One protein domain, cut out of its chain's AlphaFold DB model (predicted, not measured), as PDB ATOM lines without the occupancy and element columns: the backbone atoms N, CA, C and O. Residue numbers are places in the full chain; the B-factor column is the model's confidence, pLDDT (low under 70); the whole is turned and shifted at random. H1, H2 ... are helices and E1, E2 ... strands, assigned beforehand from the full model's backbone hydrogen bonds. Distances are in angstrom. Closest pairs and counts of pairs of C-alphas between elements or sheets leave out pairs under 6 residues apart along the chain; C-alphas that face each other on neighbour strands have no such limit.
ATOM      1  N   GLY A  24     -35.982   1.629 -24.449       88.75
ATOM      2  CA  GLY A  24     -36.099   0.190 -24.262       88.75
ATOM      3  C   GLY A  24     -35.071  -0.562 -25.107       88.75
ATOM      4  O   GLY A  24     -34.498  -0.023 -26.054       88.75
ATOM      5  N   THR A  25     -34.860  -1.839 -24.789       92.25
ATOM      6  CA  THR A  25     -34.031  -2.754 -25.584       92.25
ATOM      7  C   THR A  25     -34.863  -3.904 -26.147       92.25
ATOM      8  O   THR A  25     -35.857  -4.331 -25.551       92.25
ATOM      9  N   LEU A  26     -34.489  -4.391 -27.330       92.31
ATOM     10  CA  LEU A  26     -35.154  -5.491 -28.028       92.31
ATOM     11  C   LEU A  26     -34.127  -6.436 -28.655       92.31
ATOM     12  O   LEU A  26     -33.247  -5.993 -29.388       92.31
ATOM     13  N   SER A  27     -34.316  -7.740 -28.453       92.19
ATOM     14  CA  SER A  27     -33.623  -8.795 -29.199       92.19
ATOM     15  C   SER A  27     -34.165  -8.888 -30.629       92.19
ATOM     16  O   SER A  27     -35.322  -9.262 -30.847       92.19
ATOM     17  N   LEU A  28     -33.330  -8.569 -31.621       90.50
ATOM     18  CA  LEU A  28     -33.690  -8.696 -33.036       90.50
ATOM     19  C   LEU A  28     -33.941 -10.144 -33.429       90.50
ATOM     20  O   LEU A  28     -34.854 -10.429 -34.200       90.50
ATOM     21  N   LYS A  29     -33.159 -11.065 -32.868       88.25
ATOM     22  CA  LYS A  29     -33.330 -12.497 -33.092       88.25
ATOM     23  C   LYS A  29     -34.713 -12.962 -32.645       88.25
ATOM     24  O   LYS A  29     -35.388 -13.653 -33.403       88.25
ATOM     25  N   ASP A  30     -35.153 -12.557 -31.456       91.06
ATOM     26  CA  ASP A  30     -36.470 -12.953 -30.947       91.06
ATOM     27  C   ASP A  30     -37.594 -12.299 -31.749       91.06
ATOM     28  O   ASP A  30     -38.569 -12.972 -32.087       91.06
ATOM     29  N   ALA A  31     -37.428 -11.029 -32.132       93.12
ATOM     30  CA  ALA A  31     -38.376 -10.335 -32.999       93.12
ATOM     31  C   ALA A  31     -38.547 -11.054 -34.349       93.12
ATOM     32  O   ALA A  31     -39.672 -11.268 -34.790       93.12
ATOM     33  N   VAL A  32     -37.448 -11.494 -34.969       92.06
ATOM     34  CA  VAL A  32     -37.453 -12.280 -36.216       92.06
ATOM     35  C   VAL A  32     -38.120 -13.642 -36.015       92.06
ATOM     36  O   VAL A  32     -38.968 -14.037 -36.811       92.06
ATOM     37  N   VAL A  33     -37.781 -14.365 -34.944       91.12
ATOM     38  CA  VAL A  33     -38.343 -15.699 -34.656       91.12
ATOM     39  C   VAL A  33     -39.852 -15.638 -34.412       91.12
ATOM     40  O   VAL A  33     -40.574 -16.555 -34.812       91.12
ATOM     41  N   GLN A  34     -40.334 -14.574 -33.773       92.38
ATOM     42  CA  GLN A  34     -41.748 -14.367 -33.451       92.38
ATOM     43  C   GLN A  34     -42.520 -13.621 -34.544       92.38
ATOM     44  O   GLN A  34     -43.732 -13.455 -34.418       92.38
ATOM     45  N   ALA A  35     -41.852 -13.194 -35.619       95.88
ATOM     46  CA  ALA A  35     -42.474 -12.395 -36.661       95.88
ATOM     47  C   ALA A  35     -43.648 -13.128 -37.328       95.88
ATOM     48  O   ALA A  35     -43.612 -14.346 -37.567       95.88
ATOM     49  N   SER A  36     -44.682 -12.355 -37.647       97.06
ATOM     50  CA  SER A  36     -45.740 -12.722 -38.586       97.06
ATOM     51  C   SER A  36     -45.351 -12.353 -40.018       97.06
ATOM     52  O   SER A  36     -45.665 -13.090 -40.949       97.06
ATOM     53  N   SER A  37     -44.583 -11.275 -40.189       97.56
ATOM     54  CA  SER A  37     -44.021 -10.859 -41.470       97.56
ATOM     55  C   SER A  37     -42.690 -10.137 -41.279       97.56
ATOM     56  O   SER A  37     -42.498  -9.408 -40.305       97.56
ATOM     57  N   ILE A  38     -41.768 -10.335 -42.216       97.94
ATOM     58  CA  ILE A  38     -40.510  -9.599 -42.315       97.94
ATOM     59  C   ILE A  38     -40.384  -9.083 -43.740       97.94
ATOM     60  O   ILE A  38     -40.299  -9.868 -44.683       97.94
ATOM     61  N   GLU A  39     -40.324  -7.769 -43.901       97.69
ATOM     62  CA  GLU A  39     -39.985  -7.127 -45.166       97.69
ATOM     63  C   GLU A  39     -38.546  -6.612 -45.098       97.69
ATOM     64  O   GLU A  39     -38.213  -5.773 -44.263       97.69
ATOM     65  N   THR A  40     -37.689  -7.103 -45.992       96.81
ATOM     66  CA  THR A  40     -36.377  -6.508 -46.255       96.81
ATOM     67  C   THR A  40     -36.518  -5.548 -47.423       96.81
ATOM     68  O   THR A  40     -36.830  -5.972 -48.534       96.81
ATOM     69  N   ARG A  41     -36.262  -4.264 -47.193       96.62
ATOM     70  CA  ARG A  41     -36.174  -3.234 -48.230       96.62
ATOM     71  C   ARG A  41     -34.720  -2.891 -48.485       96.62
ATOM     72  O   ARG A  41     -33.922  -2.827 -47.553       96.62
ATOM     73  N   TYR A  42     -34.386  -2.627 -49.736       94.06
ATOM     74  CA  TYR A  42     -33.020  -2.325 -50.126       94.06
ATOM     75  C   TYR A  42     -32.978  -1.243 -51.200       94.06
ATOM     76  O   TYR A  42     -33.703  -1.295 -52.193       94.06
ATOM     77  N   LEU A  43     -32.090  -0.271 -51.009       96.06
ATOM     78  CA  LEU A  43     -31.695   0.688 -52.027       96.06
ATOM     79  C   LEU A  43     -30.241   0.425 -52.410       96.06
ATOM     80  O   LEU A  43     -29.323   0.671 -51.626       96.06
ATOM     81  N   LYS A  44     -30.037  -0.023 -53.652       93.31
ATOM     82  CA  LYS A  44     -28.704  -0.371 -54.157       93.31
ATOM     83  C   LYS A  44     -27.773   0.827 -54.292       93.31
ATOM     84  O   LYS A  44     -26.579   0.702 -54.052       93.31
ATOM     85  N   ALA A  45     -28.312   1.963 -54.719       92.50
ATOM     86  CA  ALA A  45     -27.560   3.183 -54.962       92.50
ATOM     87  C   ALA A  45     -28.499   4.397 -54.943       92.50
ATOM     88  O   ALA A  45     -29.699   4.239 -55.199       92.50
ATOM     89  N   PRO A  46     -27.974   5.610 -54.714       90.69
ATOM     90  CA  PRO A  46     -28.732   6.841 -54.905       90.69
ATOM     91  C   PRO A  46     -29.419   6.888 -56.271       90.69
ATOM     92  O   PRO A  46     -28.799   6.634 -57.302       90.69
ATOM     93  N   GLY A  47     -30.718   7.191 -56.275       90.50
ATOM     94  CA  GLY A  47     -31.529   7.260 -57.494       90.50
ATOM     95  C   GLY A  47     -32.001   5.913 -58.057       90.50
ATOM     96  O   GLY A  47     -32.774   5.912 -59.013       90.50
ATOM     97  N   ALA A  48     -31.595   4.776 -57.480       93.75
ATOM     98  CA  ALA A  48     -32.174   3.478 -57.824       93.75
ATOM     99  C   ALA A  48     -33.605   3.335 -57.270       93.75
ATOM    100  O   ALA A  48     -34.012   4.036 -56.342       93.75
ATOM    101  N   ALA A  49     -34.371   2.389 -57.818       94.69
ATOM    102  CA  ALA A  49     -35.625   1.977 -57.203       94.69
ATOM    103  C   ALA A  49     -35.347   1.182 -55.916       94.69
ATOM    104  O   ALA A  49     -34.393   0.403 -55.853       94.69
ATOM    105  N   VAL A  50     -36.198   1.367 -54.907       95.62
ATOM    106  CA  VAL A  50     -36.192   0.519 -53.710       95.62
ATOM    107  C   VAL A  50     -36.776  -0.835 -54.090       95.62
ATOM    108  O   VAL A  50     -37.899  -0.904 -54.587       95.62
ATOM    109  N   THR A  51     -36.028  -1.902 -53.838       94.56
ATOM    110  CA  THR A  51     -36.521  -3.274 -53.961       94.56
ATOM    111  C   THR A  51     -36.964  -3.788 -52.599       94.56
ATOM    112  O   THR A  51     -36.502  -3.312 -51.559       94.56
ATOM    113  N   SER A  52     -37.888  -4.748 -52.590       95.56
ATOM    114  CA  SER A  52     -38.372  -5.360 -51.354       95.56
ATOM    115  C   SER A  52     -38.509  -6.870 -51.496       95.56
ATOM    116  O   SER A  52     -38.859  -7.384 -52.559       95.56
ATOM    117  N   PHE A  53     -38.234  -7.570 -50.402       97.31
ATOM    118  CA  PHE A  53     -38.468  -8.996 -50.243       97.31
ATOM    119  C   PHE A  53     -39.253  -9.210 -48.953       97.31
ATOM    120  O   PHE A  53     -38.769  -8.897 -47.866       97.31
ATOM    121  N   THR A  54     -40.467  -9.736 -49.060       98.00
ATOM    122  CA  THR A  54     -41.340 -10.009 -47.914       98.00
ATOM    123  C   THR A  54     -41.394 -11.502 -47.639       98.00
ATOM    124  O   THR A  54     -41.690 -12.278 -48.546       98.00
ATOM    125  N   THR A  55     -41.177 -11.894 -46.387       97.88
ATOM    126  CA  THR A  55     -41.411 -13.247 -45.874       97.88
ATOM    127  C   THR A  55     -42.544 -13.202 -44.862       97.88
ATOM    128  O   THR A  55     -42.410 -12.589 -43.810       97.88
ATOM    129  N   GLU A  56     -43.654 -13.857 -45.172       97.69
ATOM    130  CA  GLU A  56     -44.820 -13.974 -44.299       97.69
ATOM    131  C   GLU A  56     -44.885 -15.386 -43.713       97.69
ATOM    132  O   GLU A  56     -44.751 -16.372 -44.445       97.69
ATOM    133  N   TYR A  57     -45.089 -15.480 -42.402       96.69
ATOM    134  CA  TYR A  57     -45.099 -16.730 -41.648       96.69
ATOM    135  C   TYR A  57     -46.506 -17.034 -41.144       96.69
ATOM    136  O   TYR A  57     -47.130 -16.216 -40.465       96.69
ATOM    137  N   PHE A  58     -46.976 -18.251 -41.398       96.38
ATOM    138  CA  PHE A  58     -48.309 -18.694 -41.002       96.38
ATOM    139  C   PHE A  58     -48.264 -19.650 -39.806       96.38
ATOM    140  O   PHE A  58     -47.274 -20.346 -39.566       96.38
ATOM    141  N   ALA A  59     -49.349 -19.695 -39.033       95.25
ATOM    142  CA  ALA A  59     -49.452 -20.533 -37.839       95.25
ATOM    143  C   ALA A  59     -49.416 -22.034 -38.170       95.25
ATOM    144  O   ALA A  59     -48.902 -22.821 -37.375       95.25
ATOM    145  N   ASN A  60     -49.898 -22.434 -39.350       93.88
ATOM    146  CA  ASN A  60     -49.831 -23.817 -39.829       93.88
ATOM    147  C   ASN A  60     -48.457 -24.221 -40.410       93.88
ATOM    148  O   ASN A  60     -48.308 -25.330 -40.925       93.88
ATOM    149  N   GLY A  61     -47.446 -23.349 -40.317       93.81
ATOM    150  CA  GLY A  61     -46.080 -23.618 -40.771       93.81
ATOM    151  C   GLY A  61     -45.829 -23.334 -42.253       93.81
ATOM    152  O   GLY A  61     -44.728 -23.597 -42.732       93.81
ATOM    153  N   GLU A  62     -46.811 -22.799 -42.981       96.56
ATOM    154  CA  GLU A  62     -46.572 -22.242 -44.314       96.56
ATOM    155  C   GLU A  62     -45.720 -20.975 -44.242       96.56
ATOM    156  O   GLU A  62     -45.750 -20.225 -43.259       96.56
ATOM    157  N   ILE A  63     -44.982 -20.719 -45.322       97.06
ATOM    158  CA  ILE A  63     -44.219 -19.486 -45.511       97.06
ATOM    159  C   ILE A  63     -44.489 -18.971 -46.920       97.06
ATOM    160  O   ILE A  63     -44.341 -19.711 -47.892       97.06
ATOM    161  N   MET A  64     -44.859 -17.698 -47.044       97.88
ATOM    162  CA  MET A  64     -45.007 -17.036 -48.337       97.88
ATOM    163  C   MET A  64     -43.922 -15.980 -48.504       97.88
ATOM    164  O   MET A  64     -43.863 -15.006 -47.757       97.88
ATOM    165  N   MET A  65     -43.090 -16.159 -49.520       98.19
ATOM    166  CA  MET A  65     -42.038 -15.227 -49.909       98.19
ATOM    167  C   MET A  65     -42.463 -14.471 -51.163       98.19
ATOM    168  O   MET A  65     -43.019 -15.072 -52.085       98.19
ATOM    169  N   ARG A  66     -42.236 -13.157 -51.197       97.81
ATOM    170  CA  ARG A  66     -42.654 -12.280 -52.300       97.81
ATOM    171  C   ARG A  66     -41.600 -11.220 -52.589       97.81
ATOM    172  O   ARG A  66     -41.112 -10.587 -51.657       97.81
ATOM    173  N   TRP A  67     -41.310 -10.997 -53.861       96.19
ATOM    174  CA  TRP A  67     -40.496  -9.885 -54.353       96.19
ATOM    175  C   TRP A  67     -40.956  -9.546 -55.768       96.19
ATOM    176  O   TRP A  67     -41.288 -10.449 -56.533       96.19
ATOM    177  N   ASP A  68     -41.025  -8.260 -56.105       93.00
ATOM    178  CA  ASP A  68     -41.605  -7.793 -57.371       93.00
ATOM    179  C   ASP A  68     -42.983  -8.448 -57.647       93.00
ATOM    180  O   ASP A  68     -43.908  -8.345 -56.836       93.00
ATOM    181  N   ASP A  69     -43.137  -9.148 -58.773       93.81
ATOM    182  CA  ASP A  69     -44.306  -9.963 -59.121       93.81
ATOM    183  C   ASP A  69     -44.112 -11.469 -58.847       93.81
ATOM    184  O   ASP A  69     -45.016 -12.277 -59.093       93.81
ATOM    185  N   GLN A  70     -42.967 -11.846 -58.278       97.12
ATOM    186  CA  GLN A  70     -42.544 -13.212 -58.008       97.12
ATOM    187  C   GLN A  70     -42.907 -13.662 -56.595       97.12
ATOM    188  O   GLN A  70     -42.908 -12.892 -55.629       97.12
ATOM    189  N   ARG A  71     -43.277 -14.940 -56.476       97.75
ATOM    190  CA  ARG A  71     -43.761 -15.527 -55.226       97.75
ATOM    191  C   ARG A  71     -43.335 -16.979 -55.081       97.75
ATOM    192  O   ARG A  71     -43.379 -17.755 -56.038       97.75
ATOM    193  N   VAL A  72     -43.023 -17.361 -53.850       98.31
ATOM    194  CA  VAL A  72     -42.770 -18.747 -53.451       98.31
ATOM    195  C   VAL A  72     -43.615 -19.064 -52.232       98.31
ATOM    196  O   VAL A  72     -43.513 -18.394 -51.208       98.31
ATOM    197  N   LEU A  73     -44.434 -20.106 -52.341       98.12
ATOM    198  CA  LEU A  73     -45.190 -20.665 -51.227       98.12
ATOM    199  C   LEU A  73     -44.503 -21.948 -50.775       98.12
ATOM    200  O   LEU A  73     -44.515 -22.937 -51.505       98.12
ATOM    201  N   LEU A  74     -43.923 -21.933 -49.579       97.00
ATOM    202  CA  LEU A  74     -43.401 -23.115 -48.909       97.00
ATOM    203  C   LEU A  74     -44.501 -23.727 -48.037       97.00
ATOM    204  O   LEU A  74     -45.081 -23.061 -47.181       97.00
ATOM    205  N   MET A  75     -44.762 -25.009 -48.251       95.50
ATOM    206  CA  MET A  75     -45.672 -25.811 -47.442       95.50
ATOM    207  C   MET A  75     -44.963 -26.317 -46.180       95.50
ATOM    208  O   MET A  75     -43.739 -26.469 -46.156       95.50
ATOM    209  N   CYS A  76     -45.740 -26.688 -45.161       86.75
ATOM    210  CA  CYS A  76     -45.246 -27.181 -43.870       86.75
ATOM    211  C   CYS A  76     -44.228 -28.348 -43.962       86.75
ATOM    212  O   CYS A  76     -43.342 -28.466 -43.120       86.75
ATOM    213  N   ASN A  77     -44.322 -29.189 -45.003       83.12
ATOM    214  CA  ASN A  77     -43.469 -30.362 -45.244       83.12
ATOM    215  C   ASN A  77     -42.410 -30.132 -46.338       83.12
ATOM    216  O   ASN A  77     -41.973 -31.066 -47.008       83.12
ATOM    217  N   LYS A  78     -41.973 -28.881 -46.529       78.44
ATOM    218  CA  LYS A  78     -40.885 -28.475 -47.443       78.44
ATOM    219  C   LYS A  78     -41.150 -28.657 -48.946       78.44
ATOM    220  O   LYS A  78     -40.262 -28.385 -49.751       78.44
ATOM    221  N   ALA A  79     -42.356 -29.052 -49.353       92.62
ATOM    222  CA  ALA A  79     -42.795 -28.854 -50.732       92.62
ATOM    223  C   ALA A  79     -43.009 -27.357 -50.988       92.62
ATOM    224  O   ALA A  79     -43.465 -26.642 -50.098       92.62
ATOM    225  N   ALA A  80     -42.715 -26.880 -52.192       96.69
ATOM    226  CA  ALA A  80     -42.916 -25.486 -52.550       96.69
ATOM    227  C   ALA A  80     -43.632 -25.345 -53.892       96.69
ATOM    228  O   ALA A  80     -43.550 -26.204 -54.773       96.69
ATOM    229  N   TYR A  81     -44.326 -24.225 -54.037       98.06
ATOM    230  CA  TYR A  81     -44.970 -23.802 -55.267       98.06
ATOM    231  C   TYR A  81     -44.362 -22.470 -55.689       98.06
ATOM    232  O   TYR A  81     -44.293 -21.527 -54.899       98.06
ATOM    233  N   LEU A  82     -43.926 -22.402 -56.942       98.38
ATOM    234  CA  LEU A  82     -43.190 -21.282 -57.514       98.38
ATOM    235  C   LEU A  82     -44.066 -20.550 -58.526       98.38
ATOM    236  O   LEU A  82     -44.497 -21.148 -59.512       98.38
ATOM    237  N   ASN A  83     -44.297 -19.260 -58.321       98.06
ATOM    238  CA  ASN A  83     -44.912 -18.384 -59.310       98.06
ATOM    239  C   ASN A  83     -43.928 -17.265 -59.630       98.06
ATOM    240  O   ASN A  83     -43.862 -16.262 -58.926       98.06
ATOM    241  N   LEU A  84     -43.115 -17.506 -60.657       97.50
ATOM    242  CA  LEU A  84     -41.951 -16.692 -60.999       97.50
ATOM    243  C   LEU A  84     -42.081 -16.182 -62.442       97.50
ATOM    244  O   LEU A  84     -41.367 -16.652 -63.336       97.50
ATOM    245  N   PRO A  85     -43.048 -15.287 -62.716       96.44
ATOM    246  CA  PRO A  85     -43.169 -14.662 -64.026       96.44
ATOM    247  C   PRO A  85     -41.866 -13.940 -64.405       96.44
ATOM    248  O   PRO A  85     -41.111 -13.464 -63.559       96.44
ATOM    249  N   GLY A  86     -41.553 -13.930 -65.702       93.88
ATOM    250  CA  GLY A  86     -40.358 -13.266 -66.236       93.88
ATOM    251  C   GLY A  86     -39.016 -13.964 -65.963       93.88
ATOM    252  O   GLY A  86     -38.019 -13.586 -66.579       93.88
ATOM    253  N   MET A  87     -38.972 -14.998 -65.114       95.19
ATOM    254  CA  MET A  87     -37.756 -15.769 -64.834       95.19
ATOM    255  C   MET A  87     -37.200 -16.448 -66.101       95.19
ATOM    256  O   MET A  87     -37.955 -16.980 -66.920       95.19
ATOM    257  N   LYS A  88     -35.866 -16.458 -66.252       93.19
ATOM    258  CA  LYS A  88     -35.155 -17.111 -67.363       93.19
ATOM    259  C   LYS A  88     -34.092 -18.098 -66.844       93.19
ATOM    260  O   LYS A  88     -33.212 -17.660 -66.110       93.19
ATOM    261  N   PRO A  89     -34.120 -19.381 -67.263       94.12
ATOM    262  CA  PRO A  89     -35.192 -20.024 -68.032       94.12
ATOM    263  C   PRO A  89     -36.507 -20.063 -67.232       94.12
ATOM    264  O   PRO A  89     -36.504 -19.913 -66.013       94.12
ATOM    265  N   ALA A  90     -37.639 -20.239 -67.918       96.44
ATOM    266  CA  ALA A  90     -38.941 -20.264 -67.257       96.44
ATOM    267  C   ALA A  90     -39.007 -21.406 -66.231       96.44
ATOM    268  O   ALA A  90     -38.631 -22.538 -66.528       96.44
ATOM    269  N   VAL A  91     -39.549 -21.146 -65.039       96.19
ATOM    270  CA  VAL A  91     -39.543 -22.119 -63.929       96.19
ATOM    271  C   VAL A  91     -40.176 -23.476 -64.290       96.19
ATOM    272  O   VAL A  91     -39.751 -24.525 -63.806       96.19
ATOM    273  N   GLY A  92     -41.148 -23.489 -65.209       95.00
ATOM    274  CA  GLY A  92     -41.787 -24.711 -65.704       95.00
ATOM    275  C   GLY A  92     -40.891 -25.617 -66.559       95.00
ATOM    276  O   GLY A  92     -41.183 -26.806 -66.664       95.00
ATOM    277  N   THR A  93     -39.806 -25.097 -67.141       96.62
ATOM    278  CA  THR A  93     -38.862 -25.881 -67.963       96.62
ATOM    279  C   THR A  93     -37.723 -26.486 -67.148       96.62
ATOM    280  O   THR A  93     -36.959 -27.286 -67.674       96.62
ATOM    281  N   LEU A  94     -37.589 -26.090 -65.882       97.31
ATOM    282  CA  LEU A  94     -36.567 -26.597 -64.972       97.31
ATOM    283  C   LEU A  94     -36.860 -28.034 -64.523       97.31
ATOM    284  O   LEU A  94     -38.032 -28.428 -64.443       97.31
ATOM    285  N   THR A  95     -35.814 -28.776 -64.156       97.56
ATOM    286  CA  THR A  95     -35.946 -30.055 -63.438       97.56
ATOM    287  C   THR A  95     -36.474 -29.836 -62.019       97.56
ATOM    288  O   THR A  95     -36.556 -28.708 -61.528       97.56
ATOM    289  N   ILE A  96     -36.850 -30.918 -61.336       96.44
ATOM    290  CA  ILE A  96     -37.318 -30.852 -59.948       96.44
ATOM    291  C   ILE A  96     -36.227 -30.294 -59.029       96.44
ATOM    292  O   ILE A  96     -36.495 -29.376 -58.256       96.44
ATOM    293  N   GLU A  97     -34.997 -30.778 -59.171       96.06
ATOM    294  CA  GLU A  97     -33.846 -30.358 -58.370       96.06
ATOM    295  C   GLU A  97     -33.578 -28.863 -58.562       96.06
ATOM    296  O   GLU A  97     -33.410 -28.125 -57.596       96.06
ATOM    297  N   GLN A  98     -33.627 -28.380 -59.805       97.56
ATOM    298  CA  GLN A  98     -33.455 -26.959 -60.108       97.56
ATOM    299  C   GLN A  98     -34.553 -26.096 -59.472       97.56
ATOM    300  O   GLN A  98     -34.269 -25.026 -58.946       97.56
ATOM    301  N   ARG A  99     -35.808 -26.556 -59.462       97.50
ATOM    302  CA  ARG A  99     -36.908 -25.834 -58.796       97.50
ATOM    303  C   ARG A  99     -36.739 -25.812 -57.279       97.50
ATOM    304  O   ARG A  99     -37.046 -24.807 -56.645       97.50
ATOM    305  N   GLN A 100     -36.252 -26.903 -56.690       96.38
ATOM    306  CA  GLN A 100     -35.930 -26.954 -55.263       96.38
ATOM    307  C   GLN A 100     -34.807 -25.973 -54.917       96.38
ATOM    308  O   GLN A 100     -34.921 -25.265 -53.918       96.38
ATOM    309  N   MET A 101     -33.785 -25.860 -55.771       96.69
ATOM    310  CA  MET A 101     -32.729 -24.858 -55.612       96.69
ATOM    311  C   MET A 101     -33.275 -23.431 -55.670       96.69
ATOM    312  O   MET A 101     -32.945 -22.636 -54.802       96.69
ATOM    313  N   VAL A 102     -34.185 -23.127 -56.596       96.88
ATOM    314  CA  VAL A 102     -34.838 -21.806 -56.663       96.88
ATOM    315  C   VAL A 102     -35.641 -21.498 -55.391       96.88
ATOM    316  O   VAL A 102     -35.590 -20.386 -54.871       96.88
ATOM    317  N   ALA A 103     -36.369 -22.481 -54.846       96.38
ATOM    318  CA  ALA A 103     -37.078 -22.307 -53.575       96.38
ATOM    319  C   ALA A 103     -36.113 -22.054 -52.404       96.38
ATOM    320  O   ALA A 103     -36.388 -21.223 -51.538       96.38
ATOM    321  N   TYR A 104     -34.982 -22.763 -52.387       95.25
ATOM    322  CA  TYR A 104     -33.930 -22.585 -51.392       95.25
ATOM    323  C   TYR A 104     -33.264 -21.207 -51.502       95.25
ATOM    324  O   TYR A 104     -33.083 -20.539 -50.489       95.25
ATOM    325  N   GLU A 105     -32.966 -20.738 -52.713       95.31
ATOM    326  CA  GLU A 105     -32.430 -19.395 -52.963       95.31
ATOM    327  C   GLU A 105     -33.377 -18.304 -52.457       95.31
ATOM    328  O   GLU A 105     -32.926 -17.377 -51.788       95.31
ATOM    329  N   ALA A 106     -34.688 -18.442 -52.685       95.19
ATOM    330  CA  ALA A 106     -35.680 -17.520 -52.131       95.19
ATOM    331  C   ALA A 106     -35.648 -17.504 -50.590       95.19
ATOM    332  O   ALA A 106     -35.629 -16.437 -49.978       95.19
ATOM    333  N   MET A 107     -35.563 -18.676 -49.951       93.75
ATOM    334  CA  MET A 107     -35.438 -18.771 -48.492       93.75
ATOM    335  C   MET A 107     -34.155 -18.098 -47.985       93.75
ATOM    336  O   MET A 107     -34.188 -17.350 -47.006       93.75
ATOM    337  N   MET A 108     -33.030 -18.323 -48.666       94.31
ATOM    338  CA  MET A 108     -31.752 -17.704 -48.323       94.31
ATOM    339  C   MET A 108     -31.757 -16.192 -48.540       94.31
ATOM    340  O   MET A 108     -31.153 -15.482 -47.741       94.31
ATOM    341  N   ALA A 109     -32.460 -15.680 -49.553       91.31
ATOM    342  CA  ALA A 109     -32.619 -14.242 -49.767       91.31
ATOM    343  C   ALA A 109     -33.349 -13.574 -48.590       91.31
ATOM    344  O   ALA A 109     -32.891 -12.546 -48.089       91.31
ATOM    345  N   GLY A 110     -34.422 -14.199 -48.089       87.56
ATOM    346  CA  GLY A 110     -35.139 -13.725 -46.901       87.56
ATOM    347  C   GLY A 110     -34.262 -13.698 -45.643       87.56
ATOM    348  O   GLY A 110     -34.253 -12.710 -44.911       87.56
ATOM    349  N   ILE A 111     -33.475 -14.754 -45.408       89.12
ATOM    350  CA  ILE A 111     -32.578 -14.851 -44.241       89.12
ATOM    351  C   ILE A 111     -31.367 -13.917 -44.377       89.12
ATOM    352  O   ILE A 111     -30.939 -13.317 -43.392       89.12
ATOM    353  N   GLY A 112     -30.814 -13.772 -45.582       88.25
ATOM    354  CA  GLY A 112     -29.606 -12.990 -45.846       88.25
ATOM    355  C   GLY A 112     -29.772 -11.510 -45.506       88.25
ATOM    356  O   GLY A 112     -28.883 -10.927 -44.888       88.25
ATOM    357  N   GLY A 113     -30.933 -10.925 -45.822       86.25
ATOM    358  CA  GLY A 113     -31.259  -9.545 -45.445       86.25
ATOM    359  C   GLY A 113     -31.275  -9.332 -43.929       86.25
ATOM    360  O   GLY A 113     -30.705  -8.361 -43.426       86.25
ATOM    361  N   VAL A 114     -31.856 -10.284 -43.193       90.50
ATOM    362  CA  VAL A 114     -31.870 -10.273 -41.725       90.50
ATOM    363  C   VAL A 114     -30.456 -10.411 -41.162       90.50
ATOM    364  O   VAL A 114     -30.046  -9.615 -40.318       90.50
ATOM    365  N   ALA A 115     -29.697 -11.395 -41.646       90.06
ATOM    366  CA  ALA A 115     -28.347 -11.677 -41.172       90.06
ATOM    367  C   ALA A 115     -27.394 -10.493 -41.388       90.06
ATOM    368  O   ALA A 115     -26.602 -10.190 -40.499       90.06
ATOM    369  N   ALA A 116     -27.500  -9.793 -42.521       87.62
ATOM    370  CA  ALA A 116     -26.690  -8.611 -42.805       87.62
ATOM    371  C   ALA A 116     -26.899  -7.503 -41.758       87.62
ATOM    372  O   ALA A 116     -25.936  -6.939 -41.240       87.62
ATOM    373  N   LEU A 117     -28.153  -7.219 -41.399       91.00
ATOM    374  CA  LEU A 117     -28.474  -6.180 -40.419       91.00
ATOM    375  C   LEU A 117     -28.167  -6.609 -38.981       91.00
ATOM    376  O   LEU A 117     -27.632  -5.802 -38.223       91.00
ATOM    377  N   VAL A 118     -28.421  -7.865 -38.607       90.19
ATOM    378  CA  VAL A 118     -28.014  -8.401 -37.292       90.19
ATOM    379  C   VAL A 118     -26.489  -8.390 -37.147       90.19
ATOM    380  O   VAL A 118     -25.980  -8.003 -36.101       90.19
ATOM    381  N   GLY A 119     -25.746  -8.737 -38.202       89.25
ATOM    382  CA  GLY A 119     -24.281  -8.690 -38.198       89.25
ATOM    383  C   GLY A 119     -23.720  -7.284 -37.966       89.25
ATOM    384  O   GLY A 119     -22.709  -7.140 -37.287       89.25
ATOM    385  N   LEU A 120     -24.393  -6.249 -38.478       91.88
ATOM    386  CA  LEU A 120     -23.982  -4.853 -38.305       91.88
ATOM    387  C   LEU A 120     -24.454  -4.237 -36.976       91.88
ATOM    388  O   LEU A 120     -23.747  -3.438 -36.364       91.88
ATOM    389  N   THR A 121     -25.678  -4.549 -36.552       91.31
ATOM    390  CA  THR A 121     -26.318  -3.901 -35.395       91.31
ATOM    391  C   THR A 121     -26.096  -4.643 -34.082       91.31
ATOM    392  O   THR A 121     -26.198  -4.022 -33.022       91.31
ATOM    393  N   GLY A 122     -25.722  -5.922 -34.148       88.75
ATOM    394  CA  GLY A 122     -25.681  -6.840 -33.017       88.75
ATOM    395  C   GLY A 122     -27.027  -7.535 -32.785       88.75
ATOM    396  O   GLY A 122     -27.984  -7.384 -33.543       88.75
ATOM    397  N   GLU A 123     -27.111  -8.323 -31.712       87.81
ATOM    398  CA  GLU A 123     -28.333  -9.074 -31.386       87.81
ATOM    399  C   GLU A 123     -29.431  -8.204 -30.760       87.81
ATOM    400  O   GLU A 123     -30.606  -8.563 -30.822       87.81
ATOM    401  N   THR A 124     -29.059  -7.075 -30.149       92.00
ATOM    402  CA  THR A 124     -29.975  -6.183 -29.426       92.00
ATOM    403  C   THR A 124     -29.940  -4.782 -30.020       92.00
ATOM    404  O   THR A 124     -28.865  -4.238 -30.265       92.00
ATOM    405  N   ILE A 125     -31.116  -4.185 -30.194       92.94
ATOM    406  CA  ILE A 125     -31.275  -2.776 -30.566       92.94
ATOM    407  C   ILE A 125     -31.949  -1.995 -29.445       92.94
ATOM    408  O   ILE A 125     -32.742  -2.539 -28.675       92.94
ATOM    409  N   GLU A 126     -31.664  -0.701 -29.398       94.25
ATOM    410  CA  GLU A 126     -32.394   0.259 -28.576       94.25
ATOM    411  C   GLU A 126     -33.560   0.848 -29.381       94.25
ATOM    412  O   GLU A 126     -33.474   0.993 -30.605       94.25
ATOM    413  N   GLN A 208     -42.846  -7.266 -38.468       97.19
ATOM    414  CA  GLN A 208     -44.175  -7.256 -37.874       97.19
ATOM    415  C   GLN A 208     -44.295  -8.429 -36.907       97.19
ATOM    416  O   GLN A 208     -44.164  -9.592 -37.293       97.19
ATOM    417  N   GLY A 209     -44.527  -8.113 -35.635       89.94
ATOM    418  CA  GLY A 209     -44.827  -9.102 -34.604       89.94
ATOM    419  C   GLY A 209     -46.293  -9.545 -34.621       89.94
ATOM    420  O   GLY A 209     -47.023  -9.354 -35.595       89.94
ATOM    421  N   GLY A 210     -46.735 -10.117 -33.502       87.19
ATOM    422  CA  GLY A 210     -48.136 -10.470 -33.274       87.19
ATOM    423  C   GLY A 210     -48.550 -11.849 -33.805       87.19
ATOM    424  O   GLY A 210     -47.724 -12.613 -34.307       87.19
ATOM    425  N   PRO A 211     -49.837 -12.213 -33.644       92.19
ATOM    426  CA  PRO A 211     -50.336 -13.523 -34.042       92.19
ATOM    427  C   PRO A 211     -50.158 -13.763 -35.541       92.19
ATOM    428  O   PRO A 211     -50.587 -12.960 -36.368       92.19
ATOM    429  N   ARG A 212     -49.572 -14.910 -35.894       95.50
ATOM    430  CA  ARG A 212     -49.484 -15.349 -37.288       95.50
ATOM    431  C   ARG A 212     -50.880 -15.628 -37.850       95.50
ATOM    432  O   ARG A 212     -51.684 -16.265 -37.155       95.50
ATOM    433  N   PRO A 213     -51.174 -15.236 -39.103       95.00
ATOM    434  CA  PRO A 213     -52.373 -15.702 -39.785       95.00
ATOM    435  C   PRO A 213     -52.391 -17.236 -39.829       95.00
ATOM    436  O   PRO A 213     -51.340 -17.874 -39.857       95.00
ATOM    437  N   GLN A 214     -53.577 -17.848 -39.826       94.69
ATOM    438  CA  GLN A 214     -53.689 -19.310 -39.705       94.69
ATOM    439  C   GLN A 214     -53.002 -20.063 -40.854       94.69
ATOM    440  O   GLN A 214     -52.320 -21.056 -40.618       94.69
ATOM    441  N   GLY A 215     -53.145 -19.560 -42.076       94.81
ATOM    442  CA  GLY A 215     -52.589 -20.129 -43.299       94.81
ATOM    443  C   GLY A 215     -52.967 -19.259 -44.490       94.81
ATOM    444  O   GLY A 215     -53.811 -18.365 -44.369       94.81
ATOM    445  N   VAL A 216     -52.387 -19.543 -45.652       96.75
ATOM    446  CA  VAL A 216     -52.859 -18.965 -46.919       96.75
ATOM    447  C   VAL A 216     -54.314 -19.399 -47.170       96.75
ATOM    448  O   VAL A 216     -54.742 -20.462 -46.714       96.75
ATOM    449  N   ASP A 217     -55.116 -18.601 -47.875       97.12
ATOM    450  CA  ASP A 217     -56.486 -19.007 -48.212       97.12
ATOM    451  C   ASP A 217     -56.482 -20.371 -48.933       97.12
ATOM    452  O   ASP A 217     -55.833 -20.545 -49.964       97.12
ATOM    453  N   ALA A 218     -57.213 -21.349 -48.386       97.00
ATOM    454  CA  ALA A 218     -57.313 -22.690 -48.956       97.00
ATOM    455  C   ALA A 218     -57.906 -22.675 -50.376       97.00
ATOM    456  O   ALA A 218     -57.573 -23.546 -51.182       97.00
ATOM    457  N   GLY A 219     -58.758 -21.693 -50.686       97.81
ATOM    458  CA  GLY A 219     -59.351 -21.489 -52.007       97.81
ATOM    459  C   GLY A 219     -58.416 -20.823 -53.019       97.81
ATOM    460  O   GLY A 219     -58.760 -20.752 -54.200       97.81
ATOM    461  N   MET A 220     -57.232 -20.355 -52.601       98.06
ATOM    462  CA  MET A 220     -56.276 -19.716 -53.500       98.06
ATOM    463  C   MET A 220     -55.876 -20.674 -54.625       98.06
ATOM    464  O   MET A 220     -55.367 -21.774 -54.393       98.06
ATOM    465  N   SER A 221     -56.090 -20.226 -55.864       97.75
ATOM    466  CA  SER A 221     -55.720 -20.980 -57.058       97.75
ATOM    467  C   SER A 221     -54.201 -21.082 -57.204       97.75
ATOM    468  O   SER A 221     -53.489 -20.080 -57.132       97.75
ATOM    469  N   LEU A 222     -53.724 -22.291 -57.503       97.75
ATOM    470  CA  LEU A 222     -52.339 -22.585 -57.878       97.75
ATOM    471  C   LEU A 222     -52.153 -22.660 -59.402       97.75
ATOM    472  O   LEU A 222     -51.138 -23.149 -59.901       97.75
ATOM    473  N   LYS A 223     -53.109 -22.146 -60.184       95.56
ATOM    474  CA  LYS A 223     -52.948 -22.024 -61.637       95.56
ATOM    475  C   LYS A 223     -51.754 -21.117 -61.957       95.56
ATOM    476  O   LYS A 223     -51.682 -19.994 -61.473       95.56
ATOM    477  N   GLY A 224     -50.839 -21.606 -62.794       92.94
ATOM    478  CA  GLY A 224     -49.602 -20.896 -63.146       92.94
ATOM    479  C   GLY A 224     -48.459 -21.083 -62.144       92.94
ATOM    480  O   GLY A 224     -47.336 -20.694 -62.445       92.94
ATOM    481  N   TRP A 225     -48.711 -21.733 -61.004       98.00
ATOM    482  CA  TRP A 225     -47.666 -22.108 -60.060       98.00
ATOM    483  C   TRP A 225     -47.023 -23.434 -60.474       98.00
ATOM    484  O   TRP A 225     -47.685 -24.350 -60.970       98.00
ATOM    485  N   VAL A 226     -45.721 -23.557 -60.242       97.50
ATOM    486  CA  VAL A 226     -44.932 -24.750 -60.555       97.50
ATOM    487  C   VAL A 226     -44.479 -25.412 -59.259       97.50
ATOM    488  O   VAL A 226     -43.815 -24.791 -58.438       97.50
ATOM    489  N   SER A 227     -44.844 -26.681 -59.082       96.75
ATOM    490  CA  SER A 227     -44.451 -27.480 -57.917       96.75
ATOM    491  C   SER A 227     -42.964 -27.850 -57.968       96.75
ATOM    492  O   SER A 227     -42.438 -28.200 -59.035       96.75
ATOM    493  N   THR A 228     -42.306 -27.815 -56.807       96.12
ATOM    494  CA  THR A 228     -40.945 -28.333 -56.586       96.12
ATOM    495  C   THR A 228     -40.909 -29.841 -56.331       96.12
ATOM    496  O   THR A 228     -39.853 -30.391 -56.027       96.12
ATOM    497  N   VAL A 229     -42.047 -30.525 -56.455       92.75
ATOM    498  CA  VAL A 229     -42.158 -31.987 -56.433       92.75
ATOM    499  C   VAL A 229     -43.036 -32.470 -57.592       92.75
ATOM    500  O   VAL A 229     -43.704 -31.676 -58.255       92.75
ATOM    501  N   GLU A 230     -43.062 -33.779 -57.848       89.56
ATOM    502  CA  GLU A 230     -43.864 -34.360 -58.941       89.56
ATOM    503  C   GLU A 230     -45.364 -34.093 -58.787       89.56
ATOM    504  O   GLU A 230     -46.078 -33.824 -59.757       89.56
ATOM    505  N   LYS A 231     -45.838 -34.148 -57.541       85.75
ATOM    506  CA  LYS A 231     -47.238 -33.951 -57.196       85.75
ATOM    507  C   LYS A 231     -47.664 -32.495 -57.434       85.75
ATOM    508  O   LYS A 231     -46.973 -31.550 -57.046       85.75
ATOM    509  N   LYS A 232     -48.843 -32.317 -58.037       89.75
ATOM    510  CA  LYS A 232     -49.448 -31.013 -58.355       89.75
ATOM    511  C   LYS A 232     -50.804 -30.882 -57.666       89.75
ATOM    512  O   LYS A 232     -51.489 -31.876 -57.463       89.75
ATOM    513  N   ALA A 233     -51.176 -29.650 -57.343       95.06
ATOM    514  CA  ALA A 233     -52.459 -29.298 -56.744       95.06
ATOM    515  C   ALA A 233     -53.047 -28.100 -57.498       95.06
ATOM    516  O   ALA A 233     -52.288 -27.268 -58.000       95.06
ATOM    517  N   ALA A 234     -54.373 -28.011 -57.592       97.00
ATOM    518  CA  ALA A 234     -55.053 -26.882 -58.226       97.00
ATOM    519  C   ALA A 234     -55.287 -25.721 -57.250       97.00
ATOM    520  O   ALA A 234     -55.398 -24.570 -57.681       97.00
ATOM    521  N   THR A 235     -55.334 -26.006 -55.947       98.12
ATOM    522  CA  THR A 235     -55.534 -25.024 -54.873       98.12
ATOM    523  C   THR A 235     -54.577 -25.260 -53.707       98.12
ATOM    524  O   THR A 235     -54.027 -26.353 -53.550       98.12
ATOM    525  N   VAL A 236     -54.396 -24.249 -52.855       97.38
ATOM    526  CA  VAL A 236     -53.618 -24.386 -51.610       97.38
ATOM    527  C   VAL A 236     -54.224 -25.451 -50.691       97.38
ATOM    528  O   VAL A 236     -53.493 -26.255 -50.118       97.38
ATOM    529  N   GLY A 237     -55.553 -25.525 -50.584       96.88
ATOM    530  CA  GLY A 237     -56.228 -26.544 -49.775       96.88
ATOM    531  C   GLY A 237     -55.959 -27.973 -50.256       96.88
ATOM    532  O   GLY A 237     -55.764 -28.878 -49.445       96.88
ATOM    533  N   GLU A 238     -55.895 -28.189 -51.569       96.81
ATOM    534  CA  GLU A 238     -55.466 -29.472 -52.137       96.81
ATOM    535  C   GLU A 238     -53.985 -29.748 -51.881       96.81
ATOM    536  O   GLU A 238     -53.636 -30.869 -51.518       96.81
ATOM    537  N   ALA A 239     -53.123 -28.735 -52.019       96.25
ATOM    538  CA  ALA A 239     -51.700 -28.864 -51.719       96.25
ATOM    539  C   ALA A 239     -51.478 -29.296 -50.265       96.25
ATOM    540  O   ALA A 239     -50.671 -30.187 -50.014       96.25
ATOM    541  N   ARG A 240     -52.235 -28.732 -49.313       95.56
ATOM    542  CA  ARG A 240     -52.181 -29.141 -47.903       95.56
ATOM    543  C   ARG A 240     -52.476 -30.621 -47.730       95.56
ATOM    544  O   ARG A 240     -51.654 -31.330 -47.164       95.56
ATOM    545  N   LYS A 241     -53.601 -31.096 -48.273       94.19
ATOM    546  CA  LYS A 241     -53.987 -32.517 -48.205       94.19
ATOM    547  C   LYS A 241     -52.931 -33.426 -48.825       94.19
ATOM    548  O   LYS A 241     -52.683 -34.513 -48.330       94.19
ATOM    549  N   LEU A 242     -52.332 -32.986 -49.924       93.88
ATOM    550  CA  LEU A 242     -51.387 -33.776 -50.700       93.88
ATOM    551  C   LEU A 242     -49.996 -33.893 -50.043       93.88
ATOM    552  O   LEU A 242     -49.279 -34.864 -50.310       93.88
ATOM    553  N   HIS A 243     -49.637 -32.916 -49.203       91.06
ATOM    554  CA  HIS A 243     -48.381 -32.861 -48.442       91.06
ATOM    555  C   HIS A 243     -48.575 -33.090 -46.938       91.06
ATOM    556  O   HIS A 243     -47.669 -32.784 -46.165       91.06
ATOM    557  N   ASP A 244     -49.740 -33.594 -46.524       89.56
ATOM    558  CA  ASP A 244     -50.095 -33.859 -45.124       89.56
ATOM    559  C   ASP A 244     -49.909 -32.640 -44.193       89.56
ATOM    560  O   ASP A 244     -49.500 -32.763 -43.037       89.56
TER     561      ASP A 244
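What this domain is: This is residues 24 to 126 and 208 to 244 of the 246 residues of an uncharacterized protein of Stenotrophomonas sp (UniProt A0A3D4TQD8). One antiparallel sheet, E2 to E6, has the long helix H2 crossing all five strands on one face, while the strand pair E1 and E7, with short H1 beside it, forms a small extension at one end of the long axis. Residues 208 to 235, a long stretch with no named element, run past the sheet to its E6 edge, where residues 226 to 227 pair with residues 81 to 82 of E6, and on to short H3 near that end; in the E2 to E3 link, residues 44 to 49 stick out. The printed part has 140 residues, with three named helices and seven named strands in the order E1 H1 E2 E3 E4 E5 E6 H2 E7 H3. The sheet order is E2 E3 E4 E5 E6, and the class is mixed, helices and strands. It is compact, with a radius of gyration of the C-alphas of 16.3 A and spans of 48 by 35 by 23 A.

How they stand to each other: E2, residues 37 to 43, E3, 50 to 57, E4, 63 to 67, E5, 70 to 74, and E6, 80 to 83, form a meander, each strand the antiparallel neighbour of the one before, and each successive two a hairpin. Within hydrogen-bond range are N 40 and O 53, 2.8 A, between E2 and E3; N 54 and O 66, 2.8 A, between E3 and E4; N 65 and O 72, 2.8 A, between E4 and E5; and N 73 and O 81, 2.9 A, between E5 and E6. H2, residues 96 to 121, is on the sheet at a height of 9.8 A, making two layers, a helix on one face of a sheet. It runs across the strands, at 78 degrees to E2 on the local plane, and lies over E2 and E6 and, only just, with 3 C-alphas each, over E3, E4 and E5. The closest C-alphas of H2 and E2 are Gly 113 and Thr 40, 6.0 A. Residues 81 to 82 of E6 pair antiparallel with residues 226 to 227. E1, residues 24 to 27, and E7, 124 to 126, are antiparallel neighbours, with N 26 and O 125 at 2.9 A. H1, residues 28 to 34, is close to but not clearly touching H2, the closest C-alphas being Leu 28 and Val 118, 7.1 A. H3, residues 236 to 242, is apart from H2. Every O i to N i+4 pair is within hydrogen-bond range in H1 and H3, and 21 of 22 in H2.

Where its parts are: E1 begins at C-alpha 24, (-36.099, 0.190, -24.262). H2 is 38.1 A long, from C-alpha 96 at (-37.318, -30.852, -59.948), with a kink of 28 degrees near residue 110. E3 measures 22.9 A and E2 19.9 A. H3 ends at C-alpha 242, (-51.387, -33.776, -50.700).

The domain as a whole: The C-alphas farthest apart, Gly 24 and Thr 93, are 51.0 A apart. Residues 127 to 207 are not printed, and C-alphas 126 and 208 are 16.8 A apart across the cut. The link from E6 to H2 is long. The mean pLDDT of the printed part is 94.2, and no printed residue is under 70.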